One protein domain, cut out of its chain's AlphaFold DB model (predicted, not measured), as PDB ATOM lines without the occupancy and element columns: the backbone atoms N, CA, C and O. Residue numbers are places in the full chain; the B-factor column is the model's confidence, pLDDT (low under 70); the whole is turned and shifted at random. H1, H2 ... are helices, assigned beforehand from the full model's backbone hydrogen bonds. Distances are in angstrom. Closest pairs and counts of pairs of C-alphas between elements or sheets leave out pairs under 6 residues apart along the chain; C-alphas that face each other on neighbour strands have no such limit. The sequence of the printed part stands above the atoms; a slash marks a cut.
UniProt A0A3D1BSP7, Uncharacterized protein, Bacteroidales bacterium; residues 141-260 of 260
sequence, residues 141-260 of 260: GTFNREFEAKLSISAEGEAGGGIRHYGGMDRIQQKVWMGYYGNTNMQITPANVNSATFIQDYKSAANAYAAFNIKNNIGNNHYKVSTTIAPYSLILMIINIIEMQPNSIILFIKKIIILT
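This is residues 141 to 260 of the 260 residues of an uncharacterized protein of Bacteroidales bacterium (UniProt A0A3D1BSP7). One long helix, H5, forms a straight beam along one side of the domain; H1 and H3 cross it at steep angles and the centres of the three make a triangle, while H6 folds back from the far end of H5 to pack on H5 and H1. Past the other end of H5, H7 continues the long axis with short H4 packed on it, and residues 244 to 250 stick out as a loop before H8, which sits at that end without touching any other helix. The printed part has 120 residues with eight named helices, H1 to H8 in chain order, and no named strand: the class is all helix. It is compact, with a radius of gyration of the C-alphas of 14.9 A, and spans 49 by 33 by 22 A.

H5, residues 196 to 215, and H1, residues 145 to 155, are the hubs, touching three helices each. They only just touch each other, with 3 pairs of C-alphas within 8 A, and H5 does so with residues 206 to 209 alone; the closest C-alphas, those of Phe 147 and Ala 206, are 6.0 A apart. Their lines stand at a steep tilt of 57 degrees, opposite ways. H3, residues 170 to 177, touches H5 at residues 201 to 205 alone, the closest C-alphas being those of Ile 172 and Ala 205 at 6.2 A, with a steep tilt of 42 degrees, opposite ways. H3 also touches H1, where the C-alphas of Ala 155 and Val 176 are the closest at 6.7 A; they run the same way at a shallow tilt of 34 degrees, only just short of steep. H6, residues 221 to 224, touches H5 at residues 209 to 214 alone, closest at the C-alphas of Ala 210 and Lys 224, 4.3 A apart. H6 touches H1 too, closest at the C-alphas of Arg 145 and His 222, 5.7 A apart. H7, residues 232 to 243, is apart from H5, and is close to but not clearly touching H1, with the C-alphas of Ser 152 and Leu 234 closest at 5.9 A. H4, residues 190 to 193, touches H7 at residues 234 to 239 alone, closest at the C-alphas of Pro 190 and Ile 239, 5.4 A apart. H2, residues 157 to 160, and H1 meet only through their link. H8, residues 252 to 258, is apart from H7. In H1, H3 and H5 every O i to N i+4 pair is within hydrogen-bond range, against 5 of 8 in H7 and 1 of 3 in H8, which has 1 of 4 O i to N i+3 pairs within range; H2, H4 and H6 are too short for an O i to N i+4 pair.

H5 runs 28.6 A from C-alpha 196 at (141.784, 185.820, 115.843) to C-alpha 215 at (129.081, 160.348, 118.717). H7 measures 16.3 A, H1 15.4 A, H8 10.8 A and H3 10.2 A from first to last C-alpha. H1 begins with C-alpha 145 at (125.144, 177.412, 123.468), and H8 ends with C-alpha 258 at (133.885, 195.685, 118.248). H2, H4 and H6 have four residues each, with lengths of 6.3, 5.5 and 5.0 A.

The C-alphas farthest apart are those of Lys 215 and Asn 247, at 49.3 A. The printed part has no cut, and residue 260 is the chain's last. The link from H3 to H4, residues 178 to 189, is long. The mean pLDDT of the printed part is 83.3; residues 157 to 162 and 242 to 260 are under 70, and the mean for H8 is 38.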
ATOM      1  N   GLY A 141     124.746 183.021 112.073       93.12
ATOM      2  CA  GLY A 141     125.530 181.790 112.035       93.12
ATOM      3  C   GLY A 141     125.017 180.750 113.017       93.12
ATOM      4  O   GLY A 141     123.881 180.821 113.472       93.12
ATOM      5  N   THR A 142     125.848 179.762 113.336       96.25
ATOM      6  CA  THR A 142     125.512 178.745 114.335       96.25
ATOM      7  C   THR A 142     126.472 178.846 115.507       96.25
ATOM      8  O   THR A 142     127.659 179.119 115.320       96.25
ATOM      9  N   PHE A 143     125.981 178.593 116.715       96.81
ATOM     10  CA  PHE A 143     126.811 178.510 117.909       96.81
ATOM     11  C   PHE A 143     126.306 177.424 118.845       96.81
ATOM     12  O   PHE A 143     125.107 177.165 118.951       96.81
ATOM     13  N   ASN A 144     127.247 176.786 119.527       98.06
ATOM     14  CA  ASN A 144     126.972 175.782 120.531       98.06
ATOM     15  C   ASN A 144     126.812 176.470 121.888       98.06
ATOM     16  O   ASN A 144     127.787 176.823 122.555       98.06
ATOM     17  N   ARG A 145     125.549 176.691 122.257       97.06
ATOM     18  CA  ARG A 145     125.144 177.412 123.468       97.06
ATOM     19  C   ARG A 145     125.739 176.805 124.740       97.06
ATOM     20  O   ARG A 145     126.226 177.538 125.595       97.06
ATOM     21  N   GLU A 146     125.732 175.477 124.829       97.00
ATOM     22  CA  GLU A 146     126.216 174.718 125.989       97.00
ATOM     23  C   GLU A 146     127.738 174.778 126.095       97.00
ATOM     24  O   GLU A 146     128.284 174.944 127.181       97.00
ATOM     25  N   PHE A 147     128.435 174.694 124.960       98.00
ATOM     26  CA  PHE A 147     129.886 174.830 124.917       98.00
ATOM     27  C   PHE A 147     130.341 176.201 125.419       98.00
ATOM     28  O   PHE A 147     131.273 176.283 126.217       98.00
ATOM     29  N   GLU A 148     129.695 177.279 124.967       98.06
ATOM     30  CA  GLU A 148     130.038 178.626 125.423       98.06
ATOM     31  C   GLU A 148     129.785 178.796 126.925       98.06
ATOM     32  O   GLU A 148     130.665 179.305 127.614       98.06
ATOM     33  N   ALA A 149     128.651 178.309 127.441       96.56
ATOM     34  CA  ALA A 149     128.338 178.362 128.871       96.56
ATOM     35  C   ALA A 149     129.337 177.563 129.722       96.56
ATOM     36  O   ALA A 149     129.813 178.014 130.759       96.56
ATOM     37  N   LYS A 150     129.757 176.386 129.263       95.06
ATOM     38  CA  LYS A 150     130.763 175.583 129.977       95.06
ATOM     39  C   LYS A 150     132.154 176.206 129.913       95.06
ATOM     40  O   LYS A 150     132.937 176.099 130.865       95.06
ATOM     41  N   LEU A 151     132.482 176.866 128.802       95.50
ATOM     42  CA  LEU A 151     133.743 177.583 128.657       95.50
ATOM     43  C   LEU A 151     133.767 178.861 129.501       95.50
ATOM     44  O   LEU A 151     134.817 179.167 130.059       95.50
ATOM     45  N   SER A 152     132.647 179.578 129.629       94.31
ATOM     46  CA  SER A 152     132.560 180.763 130.484       94.31
ATOM     47  C   SER A 152     132.807 180.396 131.943       94.31
ATOM     48  O   SER A 152     133.715 180.955 132.547       94.31
ATOM     49  N   ILE A 153     132.158 179.346 132.446       91.00
ATOM     50  CA  ILE A 153     132.400 178.806 133.792       91.00
ATOM     51  C   ILE A 153     133.870 178.377 133.971       91.00
ATOM     52  O   ILE A 153     134.490 178.649 135.002       91.00
ATOM     53  N   SER A 154     134.476 177.765 132.945       89.88
ATOM     54  CA  SER A 154     135.910 177.425 132.961       89.88
ATOM     55  C   SER A 154     136.803 178.674 133.030       89.88
ATOM     56  O   SER A 154     137.836 178.655 133.698       89.88
ATOM     57  N   ALA A 155     136.419 179.761 132.352       89.00
ATOM     58  CA  ALA A 155     137.127 181.041 132.369       89.00
ATOM     59  C   ALA A 155     137.028 181.751 133.726       89.00
ATOM     60  O   ALA A 155     137.940 182.479 134.102       89.00
ATOM     61  N   GLU A 156     135.963 181.502 134.483       85.38
ATOM     62  CA  GLU A 156     135.846 181.945 135.874       85.38
ATOM     63  C   GLU A 156     136.765 181.172 136.832       85.38
ATOM     64  O   GLU A 156     136.954 181.587 137.977       85.38
ATOM     65  N   GLY A 157     137.323 180.036 136.390       69.12
ATOM     66  CA  GLY A 157     138.101 179.121 137.231       69.12
ATOM     67  C   GLY A 157     137.287 178.509 138.379       69.12
ATOM     68  O   GLY A 157     137.871 178.116 139.391       69.12
ATOM     69  N   GLU A 158     135.955 178.515 138.240       56.47
ATOM     70  CA  GLU A 158     134.944 178.209 139.263       56.47
ATOM     71  C   GLU A 158     135.272 178.765 140.659       56.47
ATOM     72  O   GLU A 158     135.298 178.035 141.650       56.47
ATOM     73  N   ALA A 159     135.539 180.076 140.751       47.59
ATOM     74  CA  ALA A 159     135.597 180.806 142.025       47.59
ATOM     75  C   ALA A 159     136.540 180.173 143.086       47.59
ATOM     76  O   ALA A 159     136.287 180.259 144.292       47.59
ATOM     77  N   GLY A 160     137.624 179.526 142.630       49.81
ATOM     78  CA  GLY A 160     138.659 178.897 143.462       49.81
ATOM     79  C   GLY A 160     138.590 177.366 143.588       49.81
ATOM     80  O   GLY A 160     139.416 176.805 144.304       49.81
ATOM     81  N   GLY A 161     137.643 176.691 142.922       53.00
ATOM     82  CA  GLY A 161     137.420 175.236 143.026       53.00
ATOM     83  C   GLY A 161     138.112 174.350 141.977       53.00
ATOM     84  O   GLY A 161     138.140 173.132 142.147       53.00
ATOM     85  N   GLY A 162     138.694 174.932 140.919       65.44
ATOM     86  CA  GLY A 162     139.296 174.200 139.793       65.44
ATOM     87  C   GLY A 162     138.387 174.135 138.557       65.44
ATOM     88  O   GLY A 162     137.254 174.596 138.589       65.44
ATOM     89  N   ILE A 163     138.885 173.599 137.436       70.38
ATOM     90  CA  ILE A 163     138.113 173.498 136.182       70.38
ATOM     91  C   ILE A 163     137.508 172.098 136.056       70.38
ATOM     92  O   ILE A 163     138.232 171.101 136.040       70.38
ATOM     93  N   ARG A 164     136.182 172.009 135.894       78.75
ATOM     94  CA  ARG A 164     135.523 170.758 135.504       78.75
ATOM     95  C   ARG A 164     135.830 170.435 134.043       78.75
ATOM     96  O   ARG A 164     135.570 171.247 133.162       78.75
ATOM     97  N   HIS A 165     136.322 169.232 133.774       84.69
ATOM     98  CA  HIS A 165     136.577 168.768 132.410       84.69
ATOM     99  C   HIS A 165     135.299 168.243 131.745       84.69
ATOM    100  O   HIS A 165     134.584 167.420 132.325       84.69
ATOM    101  N   TYR A 166     135.031 168.693 130.518       88.31
ATOM    102  CA  TYR A 166     133.938 168.188 129.689       88.31
ATOM    103  C   TYR A 166     134.500 167.485 128.459       88.31
ATOM    104  O   TYR A 166     135.362 168.023 127.761       88.31
ATOM    105  N   GLY A 167     133.968 166.300 128.158       91.50
ATOM    106  CA  GLY A 167     134.385 165.540 126.982       91.50
ATOM    107  C   GLY A 167     134.247 166.370 125.705       91.50
ATOM    108  O   GLY A 167     133.218 167.002 125.473       91.50
ATOM    109  N   GLY A 168     135.308 166.405 124.898       92.88
ATOM    110  CA  GLY A 168     135.359 167.202 123.669       92.88
ATOM    111  C   GLY A 168     135.746 168.674 123.866       92.88
ATOM    112  O   GLY A 168     135.916 169.376 122.872       92.88
ATOM    113  N   MET A 169     135.946 169.142 125.106       94.81
ATOM    114  CA  MET A 169     136.434 170.499 125.415       94.81
ATOM    115  C   MET A 169     137.899 170.539 125.885       94.81
ATOM    116  O   MET A 169     138.459 171.627 126.041       94.81
ATOM    117  N   ASP A 170     138.548 169.384 126.063       90.00
ATOM    118  CA  ASP A 170     139.840 169.248 126.755       90.00
ATOM    119  C   ASP A 170     140.914 170.221 126.253       90.00
ATOM    120  O   ASP A 170     141.579 170.894 127.040       90.00
ATOM    121  N   ARG A 171     141.041 170.366 124.927       88.69
ATOM    122  CA  ARG A 171     142.071 171.209 124.304       88.69
ATOM    123  C   ARG A 171     141.953 172.681 124.703       88.69
ATOM    124  O   ARG A 171     142.971 173.314 124.980       88.69
ATOM    125  N   ILE A 172     140.744 173.247 124.692       95.06
ATOM    126  CA  ILE A 172     140.571 174.664 125.035       95.06
ATOM    127  C   ILE A 172     140.604 174.870 126.547       95.06
ATOM    128  O   ILE A 172     141.225 175.827 126.999       95.06
ATOM    129  N   GLN A 173     140.030 173.948 127.327       92.88
ATOM    130  CA  GLN A 173     140.048 174.031 128.788       92.88
ATOM    131  C   GLN A 173     141.477 173.943 129.332       92.88
ATOM    132  O   GLN A 173     141.843 174.713 130.216       92.88
ATOM    133  N   GLN A 174     142.323 173.092 128.744       90.81
ATOM    134  CA  GLN A 174     143.739 173.019 129.094       90.81
ATOM    135  C   GLN A 174     144.485 174.315 128.754       90.81
ATOM    136  O   GLN A 174     145.283 174.784 129.560       90.81
ATOM    137  N   LYS A 175     144.217 174.933 127.595       93.25
ATOM    138  CA  LYS A 175     144.819 176.229 127.237       93.25
ATOM    139  C   LYS A 175     144.401 177.347 128.198       93.25
ATOM    140  O   LYS A 175     145.249 178.146 128.591       93.25
ATOM    141  N   VAL A 176     143.126 177.383 128.598       91.88
ATOM    142  CA  VAL A 176     142.618 178.309 129.625       91.88
ATOM    143  C   VAL A 176     143.341 178.068 130.955       91.88
ATOM    144  O   VAL A 176     143.901 179.007 131.515       91.88
ATOM    145  N   TRP A 177     143.419 176.814 131.413       87.50
ATOM    146  CA  TRP A 177     144.111 176.434 132.653       87.50
ATOM    147  C   TRP A 177     145.596 176.814 132.657       87.50
ATOM    148  O   TRP A 177     146.109 177.351 133.631       87.50
ATOM    149  N   MET A 178     146.292 176.555 131.550       88.50
ATOM    150  CA  MET A 178     147.715 176.862 131.389       88.50
ATOM    151  C   MET A 178     147.990 178.354 131.128       88.50
ATOM    152  O   MET A 178     149.139 178.728 130.909       88.50
ATOM    153  N   GLY A 179     146.961 179.209 131.126       89.31
ATOM    154  CA  GLY A 179     147.112 180.658 131.011       89.31
ATOM    155  C   GLY A 179     147.426 181.170 129.604       89.31
ATOM    156  O   GLY A 179     147.847 182.315 129.469       89.31
ATOM    157  N   TYR A 180     147.190 180.388 128.542       93.12
ATOM    158  CA  TYR A 180     147.501 180.791 127.155       93.12
ATOM    159  C   TYR A 180     146.758 182.055 126.711       93.12
ATOM    160  O   TYR A 180     147.239 182.794 125.855       93.12
ATOM    161  N   TYR A 181     145.572 182.293 127.272       93.56
ATOM    162  CA  TYR A 181     144.742 183.460 126.970       93.56
ATOM    163  C   TYR A 181     144.698 184.461 128.125       93.56
ATOM    164  O   TYR A 181     144.054 185.509 128.009       93.56
ATOM    165  N   GLY A 182     145.367 184.144 129.227       91.19
ATOM    166  CA  GLY A 182     145.218 184.815 130.506       91.19
ATOM    167  C   GLY A 182     146.433 185.632 130.921       91.19
ATOM    168  O   GLY A 182     147.376 185.851 130.166       91.19
ATOM    169  N   ASN A 183     146.377 186.092 132.160       87.75
ATOM    170  CA  ASN A 183     147.486 186.636 132.929       87.75
ATOM    171  C   ASN A 183     147.296 186.237 134.405       87.75
ATOM    172  O   ASN A 183     146.417 185.443 134.732       87.75
ATOM    173  N   THR A 184     148.093 186.799 135.314       82.25
ATOM    174  CA  THR A 184     148.018 186.494 136.755       82.25
ATOM    175  C   THR A 184     146.675 186.829 137.414       82.25
ATOM    176  O   THR A 184     146.397 186.322 138.493       82.25
ATOM    177  N   ASN A 185     145.847 187.670 136.789       80.44
ATOM    178  CA  ASN A 185     144.592 188.167 137.352       80.44
ATOM    179  C   ASN A 185     143.339 187.594 136.670       80.44
ATOM    180  O   ASN A 185     142.250 187.723 137.225       80.44
ATOM    181  N   MET A 186     143.459 187.052 135.452       84.88
ATOM    182  CA  MET A 186     142.332 186.576 134.640       84.88
ATOM    183  C   MET A 186     142.759 185.418 133.741       84.88
ATOM    184  O   MET A 186     143.753 185.528 133.027       84.88
ATOM    185  N   GLN A 187     141.967 184.348 133.691       88.94
ATOM    186  CA  GLN A 187     142.218 183.166 132.859       88.94
ATOM    187  C   GLN A 187     142.078 183.470 131.361       88.94
ATOM    188  O   GLN A 187     142.765 182.873 130.530       88.94
ATOM    189  N   ILE A 188     141.205 184.418 131.011       91.81
ATOM    190  CA  ILE A 188     141.059 184.953 129.656       91.81
ATOM    191  C   ILE A 188     141.007 186.475 129.757       91.81
ATOM    192  O   ILE A 188     140.151 187.028 130.444       91.81
ATOM    193  N   THR A 189     141.929 187.164 129.089       90.50
ATOM    194  CA  THR A 189     141.979 188.630 129.110       90.50
ATOM    195  C   THR A 189     141.066 189.255 128.047       90.50
ATOM    196  O   THR A 189     140.835 188.642 127.000       90.50
ATOM    197  N   PRO A 190     140.629 190.515 128.235       89.38
ATOM    198  CA  PRO A 190     139.892 191.265 127.212       89.38
ATOM    199  C   PRO A 190     140.631 191.397 125.873       89.38
ATOM    200  O   PRO A 190     139.999 191.406 124.822       89.38
ATOM    201  N   ALA A 191     141.967 191.451 125.889       88.38
ATOM    202  CA  ALA A 191     142.764 191.487 124.662       88.38
ATOM    203  C   ALA A 191     142.715 190.153 123.899       88.38
ATOM    204  O   ALA A 191     142.681 190.139 122.670       88.38
ATOM    205  N   ASN A 192     142.687 189.030 124.623       93.75
ATOM    206  CA  ASN A 192     142.748 187.707 124.015       93.75
ATOM    207  C   ASN A 192     141.375 187.160 123.620       93.75
ATOM    208  O   ASN A 192     141.300 186.490 122.593       93.75
ATOM    209  N   VAL A 193     140.300 187.454 124.365       93.81
ATOM    210  CA  VAL A 193     138.963 186.871 124.117       93.81
ATOM    211  C   VAL A 193     138.410 187.185 122.721       93.81
ATOM    212  O   VAL A 193     137.688 186.378 122.148       93.81
ATOM    213  N   ASN A 194     138.783 188.330 122.141       92.19
ATOM    214  CA  ASN A 194     138.369 188.727 120.792       92.19
ATOM    215  C   ASN A 194     139.505 188.616 119.753       92.19
ATOM    216  O   ASN A 194     139.418 189.162 118.657       92.19
ATOM    217  N   SER A 195     140.609 187.944 120.095       95.62
ATOM    218  CA  SER A 195     141.724 187.741 119.165       95.62
ATOM    219  C   SER A 195     141.390 186.677 118.116       95.62
ATOM    220  O   SER A 195     140.687 185.705 118.399       95.62
ATOM    221  N   ALA A 196     141.958 186.809 116.912       96.88
ATOM    222  CA  ALA A 196     141.784 185.820 115.843       96.88
ATOM    223  C   ALA A 196     142.192 184.404 116.292       96.88
ATOM    224  O   ALA A 196     141.479 183.438 116.017       96.88
ATOM    225  N   THR A 197     143.291 184.296 117.045       96.19
ATOM    226  CA  THR A 197     143.784 183.031 117.603       96.19
ATOM    227  C   THR A 197     142.766 182.396 118.548       96.19
ATOM    228  O   THR A 197     142.409 181.231 118.365       96.19
ATOM    229  N   PHE A 198     142.249 183.151 119.524       97.31
ATOM    230  CA  PHE A 198     141.258 182.626 120.465       97.31
ATOM    231  C   PHE A 198     139.964 182.226 119.758       97.31
ATOM    232  O   PHE A 198     139.441 181.148 120.014       97.31
ATOM    233  N   ILE A 199     139.466 183.051 118.832       97.44
ATOM    234  CA  ILE A 199     138.234 182.764 118.089       97.44
ATOM    235  C   ILE A 199     138.389 181.490 117.243       97.44
ATOM    236  O   ILE A 199     137.463 180.679 117.172       97.44
ATOM    237  N   GLN A 200     139.552 181.275 116.623       97.56
ATOM    238  CA  GLN A 200     139.835 180.049 115.875       97.56
ATOM    239  C   GLN A 200     139.885 178.819 116.791       97.56
ATOM    240  O   GLN A 200     139.291 177.783 116.466       97.56
ATOM    241  N   ASP A 201     140.560 178.923 117.938       97.69
ATOM    242  CA  ASP A 201     140.620 177.856 118.937       97.69
ATOM    243  C   ASP A 201     139.228 177.542 119.511       97.69
ATOM    244  O   ASP A 201     138.859 176.370 119.611       97.69
ATOM    245  N   TYR A 202     138.431 178.572 119.806       98.06
ATOM    246  CA  TYR A 202     137.047 178.470 120.267       98.06
ATOM    247  C   TYR A 202     136.182 177.699 119.271       98.06
ATOM    248  O   TYR A 202     135.604 176.679 119.635       98.06
ATOM    249  N   LYS A 203     136.145 178.120 117.998       98.06
ATOM    250  CA  LYS A 203     135.343 177.444 116.962       98.06
ATOM    251  C   LYS A 203     135.791 175.997 116.763       98.06
ATOM    252  O   LYS A 203     134.959 175.100 116.638       98.06
ATOM    253  N   SER A 204     137.101 175.752 116.761       97.56
ATOM    254  CA  SER A 204     137.653 174.400 116.614       97.56
ATOM    255  C   SER A 204     137.228 173.491 117.769       97.56
ATOM    256  O   SER A 204     136.789 172.365 117.541       97.56
ATOM    257  N   ALA A 205     137.321 173.982 119.006       97.88
ATOM    258  CA  ALA A 205     136.939 173.229 120.192       97.88
ATOM    259  C   ALA A 205     135.416 173.046 120.309       97.88
ATOM    260  O   ALA A 205     134.970 171.949 120.629       97.88
ATOM    261  N   ALA A 206     134.615 174.055 119.960       98.25
ATOM    262  CA  ALA A 206     133.156 173.954 119.947       98.25
ATOM    263  C   ALA A 206     132.663 172.886 118.959       98.25
ATOM    264  O   ALA A 206     131.757 172.111 119.261       98.25
ATOM    265  N   ASN A 207     133.300 172.794 117.788       98.25
ATOM    266  CA  ASN A 207     132.985 171.764 116.799       98.25
ATOM    267  C   ASN A 207     133.467 170.368 117.229       98.25
ATOM    268  O   ASN A 207     132.779 169.381 116.968       98.25
ATOM    269  N   ALA A 208     134.601 170.267 117.932       97.81
ATOM    270  CA  ALA A 208     135.046 169.008 118.532       97.81
ATOM    271  C   ALA A 208     134.088 168.527 119.637       97.81
ATOM    272  O   ALA A 208     133.748 167.344 119.681       97.81
ATOM    273  N   TYR A 209     133.597 169.444 120.473       98.12
ATOM    274  CA  TYR A 209     132.575 169.180 121.484       98.12
ATOM    275  C   TYR A 209     131.265 168.689 120.864       98.12
ATOM    276  O   TYR A 209     130.743 167.647 121.260       98.12
ATOM    277  N   ALA A 210     130.775 169.377 119.831       98.19
ATOM    278  CA  ALA A 210     129.591 168.963 119.087       98.19
ATOM    279  C   ALA A 210     129.744 167.544 118.510       98.19
ATOM    280  O   ALA A 210     128.885 166.687 118.724       98.19
ATOM    281  N   ALA A 211     130.873 167.259 117.849       98.00
ATOM    282  CA  ALA A 211     131.166 165.939 117.296       98.00
ATOM    283  C   ALA A 211     131.244 164.850 118.381       98.00
ATOM    284  O   ALA A 211     130.720 163.749 118.195       98.00
ATOM    285  N   PHE A 212     131.856 165.159 119.530       97.81
ATOM    286  CA  PHE A 212     131.902 164.263 120.684       97.81
ATOM    287  C   PHE A 212     130.493 163.941 121.203       97.81
ATOM    288  O   PHE A 212     130.169 162.770 121.404       97.81
ATOM    289  N   ASN A 213     129.630 164.944 121.365       97.00
ATOM    290  CA  ASN A 213     128.270 164.745 121.868       97.00
ATOM    291  C   ASN A 213     127.361 164.025 120.869       97.00
ATOM    292  O   ASN A 213     126.526 163.222 121.281       97.00
ATOM    293  N   ILE A 214     127.538 164.252 119.564       96.88
ATOM    294  CA  ILE A 214     126.849 163.479 118.520       96.88
ATOM    295  C   ILE A 214     127.248 162.006 118.618       96.88
ATOM    296  O   ILE A 214     126.380 161.142 118.713       96.88
ATOM    297  N   LYS A 215     128.556 161.719 118.662       97.50
ATOM    298  CA  LYS A 215     129.081 160.348 118.717       97.50
ATOM    299  C   LYS A 215     128.595 159.575 119.946       97.50
ATOM    300  O   LYS A 215     128.343 158.380 119.843       97.50
ATOM    301  N   ASN A 216     128.483 160.243 121.092       95.69
ATOM    302  CA  ASN A 216     128.110 159.615 122.364       95.69
ATOM    303  C   ASN A 216     126.624 159.792 122.725       95.69
ATOM    304  O   ASN A 216     126.223 159.426 123.825       95.69
ATOM    305  N   ASN A 217     125.817 160.368 121.829       93.06
ATOM    306  CA  ASN A 217     124.419 160.730 122.067       93.06
ATOM    307  C   ASN A 217     124.179 161.519 123.376       93.06
ATOM    308  O   ASN A 217     123.269 161.223 124.144       93.06
ATOM    309  N   ILE A 218     124.997 162.541 123.634       91.12
ATOM    310  CA  ILE A 218     124.912 163.361 124.849       91.12
ATOM    311  C   ILE A 218     124.118 164.636 124.568       91.12
ATOM    312  O   ILE A 218     124.458 165.400 123.664       91.12
ATOM    313  N   GLY A 219     123.096 164.887 125.386       89.00
ATOM    314  CA  GLY A 219     122.341 166.137 125.388       89.00
ATOM    315  C   GLY A 219     121.457 166.361 124.156       89.00
ATOM    316  O   GLY A 219     121.360 165.536 123.241       89.00
ATOM    317  N   ASN A 220     120.780 167.508 124.157       90.75
ATOM    318  CA  ASN A 220     119.877 167.930 123.084       90.75
ATOM    319  C   ASN A 220     120.641 168.637 121.940       90.75
ATOM    320  O   ASN A 220     121.870 168.606 121.868       90.75
ATOM    321  N   ASN A 221     119.922 169.301 121.030       93.19
ATOM    322  CA  ASN A 221     120.531 170.001 119.896       93.19
ATOM    323  C   ASN A 221     121.556 171.078 120.309       93.19
ATOM    324  O   ASN A 221     122.548 171.277 119.611       93.19
ATOM    325  N   HIS A 222     121.381 171.726 121.465       94.12
ATOM    326  CA  HIS A 222     122.312 172.751 121.944       94.12
ATOM    327  C   HIS A 222     123.699 172.192 122.286       94.12
ATOM    328  O   HIS A 222     124.668 172.940 122.222       94.12
ATOM    329  N   TYR A 223     123.808 170.884 122.553       95.69
ATOM    330  CA  TYR A 223     125.073 170.169 122.762       95.69
ATOM    331  C   TYR A 223     125.744 169.750 121.449       95.69
ATOM    332  O   TYR A 223     126.957 169.537 121.413       95.69
ATOM    333  N   LYS A 224     124.953 169.597 120.380       97.38
ATOM    334  CA  LYS A 224     125.321 168.890 119.142       97.38
ATOM    335  C   LYS A 224     125.484 169.817 117.934       97.38
ATOM    336  O   LYS A 224     126.016 169.393 116.913       97.38
ATOM    337  N   VAL A 225     125.047 171.070 118.036       97.25
ATOM    338  CA  VAL A 225     125.163 172.057 116.958       97.25
ATOM    339  C   VAL A 225     126.615 172.514 116.764       97.25
ATOM    340  O   VAL A 225     127.361 172.704 117.728       97.25
ATOM    341  N   SER A 226     127.021 172.699 115.507       97.25
ATOM    342  CA  SER A 226     128.316 173.281 115.144       97.25
ATOM    343  C   SER A 226     128.390 174.767 115.494       97.25
ATOM    344  O   SER A 226     127.376 175.451 115.618       97.25
ATOM    345  N   THR A 227     129.601 175.307 115.569       98.00
ATOM    346  CA  THR A 227     129.843 176.732 115.807       98.00
ATOM    347  C   THR A 227     130.638 177.364 114.673       98.00
ATOM    348  O   THR A 227     131.747 176.926 114.357       98.00
ATOM    349  N   THR A 228     130.077 178.416 114.073       97.38
ATOM    350  CA  THR A 228     130.692 179.211 112.999       97.38
ATOM    351  C   THR A 228     131.023 180.641 113.427       97.38
ATOM    352  O   THR A 228     131.830 181.301 112.767       97.38
ATOM    353  N   ILE A 229     130.462 181.110 114.544       96.75
ATOM    354  CA  ILE A 229     130.606 182.483 115.055       96.75
ATOM    355  C   ILE A 229     131.443 182.551 116.337       96.75
ATOM    356  O   ILE A 229     131.903 181.530 116.846       96.75
ATOM    357  N   ALA A 230     131.759 183.771 116.772       96.50
ATOM    358  CA  ALA A 230     132.509 184.033 117.998       96.50
ATOM    359  C   ALA A 230     131.623 183.830 119.251       96.50
ATOM    360  O   ALA A 230     130.397 183.859 119.126       96.50
ATOM    361  N   PRO A 231     132.211 183.640 120.448       97.06
ATOM    362  CA  PRO A 231     131.447 183.524 121.687       97.06
ATOM    363  C   PRO A 231     131.070 184.907 122.218       97.06
ATOM    364  O   PRO A 231     131.772 185.480 123.054       97.06
ATOM    365  N   TYR A 232     130.009 185.494 121.668       96.69
ATOM    366  CA  TYR A 232     129.653 186.887 121.932       96.69
ATOM    367  C   TYR A 232     129.388 187.175 123.410       96.69
ATOM    368  O   TYR A 232     129.864 188.186 123.922       96.69
ATOM    369  N   SER A 233     128.698 186.289 124.125       97.19
ATOM    370  CA  SER A 233     128.415 186.484 125.546       97.19
ATOM    371  C   SER A 233     129.673 186.305 126.382       97.19
ATOM    372  O   SER A 233     129.913 187.105 127.278       97.19
ATOM    373  N   LEU A 234     130.545 185.344 126.064       96.50
ATOM    374  CA  LEU A 234     131.848 185.257 126.736       96.50
ATOM    375  C   LEU A 234     132.686 186.529 126.522       96.50
ATOM    376  O   LEU A 234     133.290 187.039 127.467       96.50
ATOM    377  N   ILE A 235     132.705 187.054 125.292       95.50
ATOM    378  CA  ILE A 235     133.396 188.302 124.945       95.50
ATOM    379  C   ILE A 235     132.843 189.464 125.775       95.50
ATOM    380  O   ILE A 235     133.618 190.160 126.433       95.50
ATOM    381  N   LEU A 236     131.522 189.651 125.794       93.62
ATOM    382  CA  LEU A 236     130.871 190.726 126.545       93.62
ATOM    383  C   LEU A 236     131.105 190.595 128.051       93.62
ATOM    384  O   LEU A 236     131.476 191.574 128.692       93.62
ATOM    385  N   MET A 237     130.986 189.389 128.611       93.06
ATOM    386  CA  MET A 237     131.252 189.132 130.029       93.06
ATOM    387  C   MET A 237     132.670 189.564 130.430       93.06
ATOM    388  O   MET A 237     132.864 190.172 131.481       93.06
ATOM    389  N   ILE A 238     133.665 189.281 129.584       91.62
ATOM    390  CA  ILE A 238     135.069 189.628 129.839       91.62
ATOM    391  C   ILE A 238     135.333 191.127 129.629       91.62
ATOM    392  O   ILE A 238     136.065 191.732 130.412       91.62
ATOM    393  N   ILE A 239     134.754 191.745 128.595       86.81
ATOM    394  CA  ILE A 239     134.956 193.171 128.287       86.81
ATOM    395  C   ILE A 239     134.278 194.070 129.330       86.81
ATOM    396  O   ILE A 239     134.888 195.047 129.772       86.81
ATOM    397  N   ASN A 240     133.079 193.707 129.793       81.94
ATOM    398  CA  ASN A 240     132.307 194.494 130.760       81.94
ATOM    399  C   ASN A 240     133.009 194.637 132.124       81.94
ATOM    400  O   ASN A 240     132.740 195.593 132.849       81.94
ATOM    401  N   ILE A 241     133.978 193.772 132.462       76.19
ATOM    402  CA  ILE A 241     134.832 193.953 133.653       76.19
ATOM    403  C   ILE A 241     135.553 195.307 133.629       76.19
ATOM    404  O   ILE A 241     135.735 195.927 134.679       76.19
ATOM    405  N   ILE A 242     135.984 195.762 132.449       60.66
ATOM    406  CA  ILE A 242     136.690 197.039 132.295       60.66
ATOM    407  C   ILE A 242     135.714 198.210 132.479       60.66
ATOM    408  O   ILE A 242     136.083 199.214 133.082       60.66
ATOM    409  N   GLU A 243     134.475 198.082 131.996       53.59
ATOM    410  CA  GLU A 243     133.452 199.140 132.036       53.59
ATOM    411  C   GLU A 243     132.931 199.424 133.450       53.59
ATOM    412  O   GLU A 243     132.541 200.549 133.749       53.59
ATOM    413  N   MET A 244     132.989 198.439 134.349       55.19
ATOM    414  CA  MET A 244     132.603 198.601 135.755       55.19
ATOM    415  C   MET A 244     133.642 199.362 136.603       55.19
ATOM    416  O   MET A 244     133.463 199.503 137.813       55.19
ATOM    417  N   GLN A 245     134.740 199.845 136.007       51.09
ATOM    418  CA  GLN A 245     135.696 200.721 136.686       51.09
ATOM    419  C   GLN A 245     135.220 202.187 136.613       51.09
ATOM    420  O   GLN A 245     134.938 202.681 135.519       51.09
ATOM    421  N   PRO A 246     135.189 202.934 137.734       41.38
ATOM    422  CA  PRO A 246     134.552 204.258 137.831       41.38
ATOM    423  C   PRO A 246     135.120 205.375 136.928       41.38
ATOM    424  O   PRO A 246     134.579 206.474 136.930       41.38
ATOM    425  N   ASN A 247     136.165 205.125 136.129       39.97
ATOM    426  CA  ASN A 247     136.834 206.128 135.284       39.97
ATOM    427  C   ASN A 247     136.745 205.861 133.765       39.97
ATOM    428  O   ASN A 247     137.478 206.472 132.987       39.97
ATOM    429  N   SER A 248     135.874 204.967 133.296       44.41
ATOM    430  CA  SER A 248     135.897 204.509 131.897       44.41
ATOM    431  C   SER A 248     134.889 205.209 130.969       44.41
ATOM    432  O   SER A 248     134.156 204.553 130.238       44.41
ATOM    433  N   ILE A 249     134.931 206.546 130.887       38.75
ATOM    434  CA  ILE A 249     134.222 207.337 129.844       38.75
ATOM    435  C   ILE A 249     134.683 206.948 128.416       38.75
ATOM    436  O   ILE A 249     133.975 207.146 127.434       38.75
ATOM    437  N   ILE A 250     135.856 206.322 128.288       40.69
ATOM    438  CA  ILE A 250     136.488 205.975 127.007       40.69
ATOM    439  C   ILE A 250     135.831 204.756 126.309       40.69
ATOM    440  O   ILE A 250     136.047 204.563 125.112       40.69
ATOM    441  N   LEU A 251     135.022 203.926 126.992       44.56
ATOM    442  CA  LEU A 251     134.583 202.635 126.423       44.56
ATOM    443  C   LEU A 251     133.284 202.646 125.601       44.56
ATOM    444  O   LEU A 251     133.147 201.791 124.724       44.56
ATOM    445  N   PHE A 252     132.395 203.634 125.756       37.72
ATOM    446  CA  PHE A 252     131.144 203.689 124.975       37.72
ATOM    447  C   PHE A 252     131.404 203.755 123.451       37.72
ATOM    448  O   PHE A 252     130.644 203.213 122.652       37.72
ATOM    449  N   ILE A 253     132.546 204.326 123.043       34.97
ATOM    450  CA  ILE A 253     132.990 204.420 121.641       34.97
ATOM    451  C   ILE A 253     133.507 203.069 121.100       34.97
ATOM    452  O   ILE A 253     133.362 202.781 119.912       34.97
ATOM    453  N   LYS A 254     134.064 202.187 121.947       36.97
ATOM    454  CA  LYS A 254     134.583 200.873 121.508       36.97
ATOM    455  C   LYS A 254     133.484 199.842 121.249       36.97
ATOM    456  O   LYS A 254     133.695 198.954 120.426       36.97
ATOM    457  N   LYS A 255     132.310 199.986 121.874       35.88
ATOM    458  CA  LYS A 255     131.151 199.104 121.654       35.88
ATOM    459  C   LYS A 255     130.669 199.134 120.193       35.88
ATOM    460  O   LYS A 255     130.278 198.104 119.662       35.88
ATOM    461  N   ILE A 256     130.802 200.281 119.515       37.19
ATOM    462  CA  ILE A 256     130.450 200.450 118.092       37.19
ATOM    463  C   ILE A 256     131.476 199.768 117.163       37.19
ATOM    464  O   ILE A 256     131.107 199.214 116.132       37.19
ATOM    465  N   ILE A 257     132.759 199.759 117.539       40.69
ATOM    466  CA  ILE A 257     133.852 199.240 116.694       40.69
ATOM    467  C   ILE A 257     134.030 197.718 116.838       40.69
ATOM    468  O   ILE A 257     134.462 197.066 115.901       40.69
ATOM    469  N   ILE A 258     133.704 197.131 117.996       44.28
ATOM    470  CA  ILE A 258     133.885 195.685 118.248       44.28
ATOM    471  C   ILE A 258     132.719 194.843 117.689       44.28
ATOM    472  O   ILE A 258     132.876 193.645 117.465       44.28
ATOM    473  N   LEU A 259     131.557 195.464 117.462       43.03
ATOM    474  CA  LEU A 259     130.327 194.809 116.999       43.03
ATOM    475  C   LEU A 259     130.023 195.041 115.503       43.03
ATOM    476  O   LEU A 259     128.943 194.661 115.047       43.03
ATOM    477  N   THR A 260     130.951 195.652 114.757       38.34
ATOM    478  CA  THR A 260     130.919 195.785 113.286       38.34
ATOM    479  C   THR A 260     131.937 194.858 112.635       38.34
ATOM    480  O   THR A 260     131.612 194.339 111.544       38.34
TER     481      THR A 260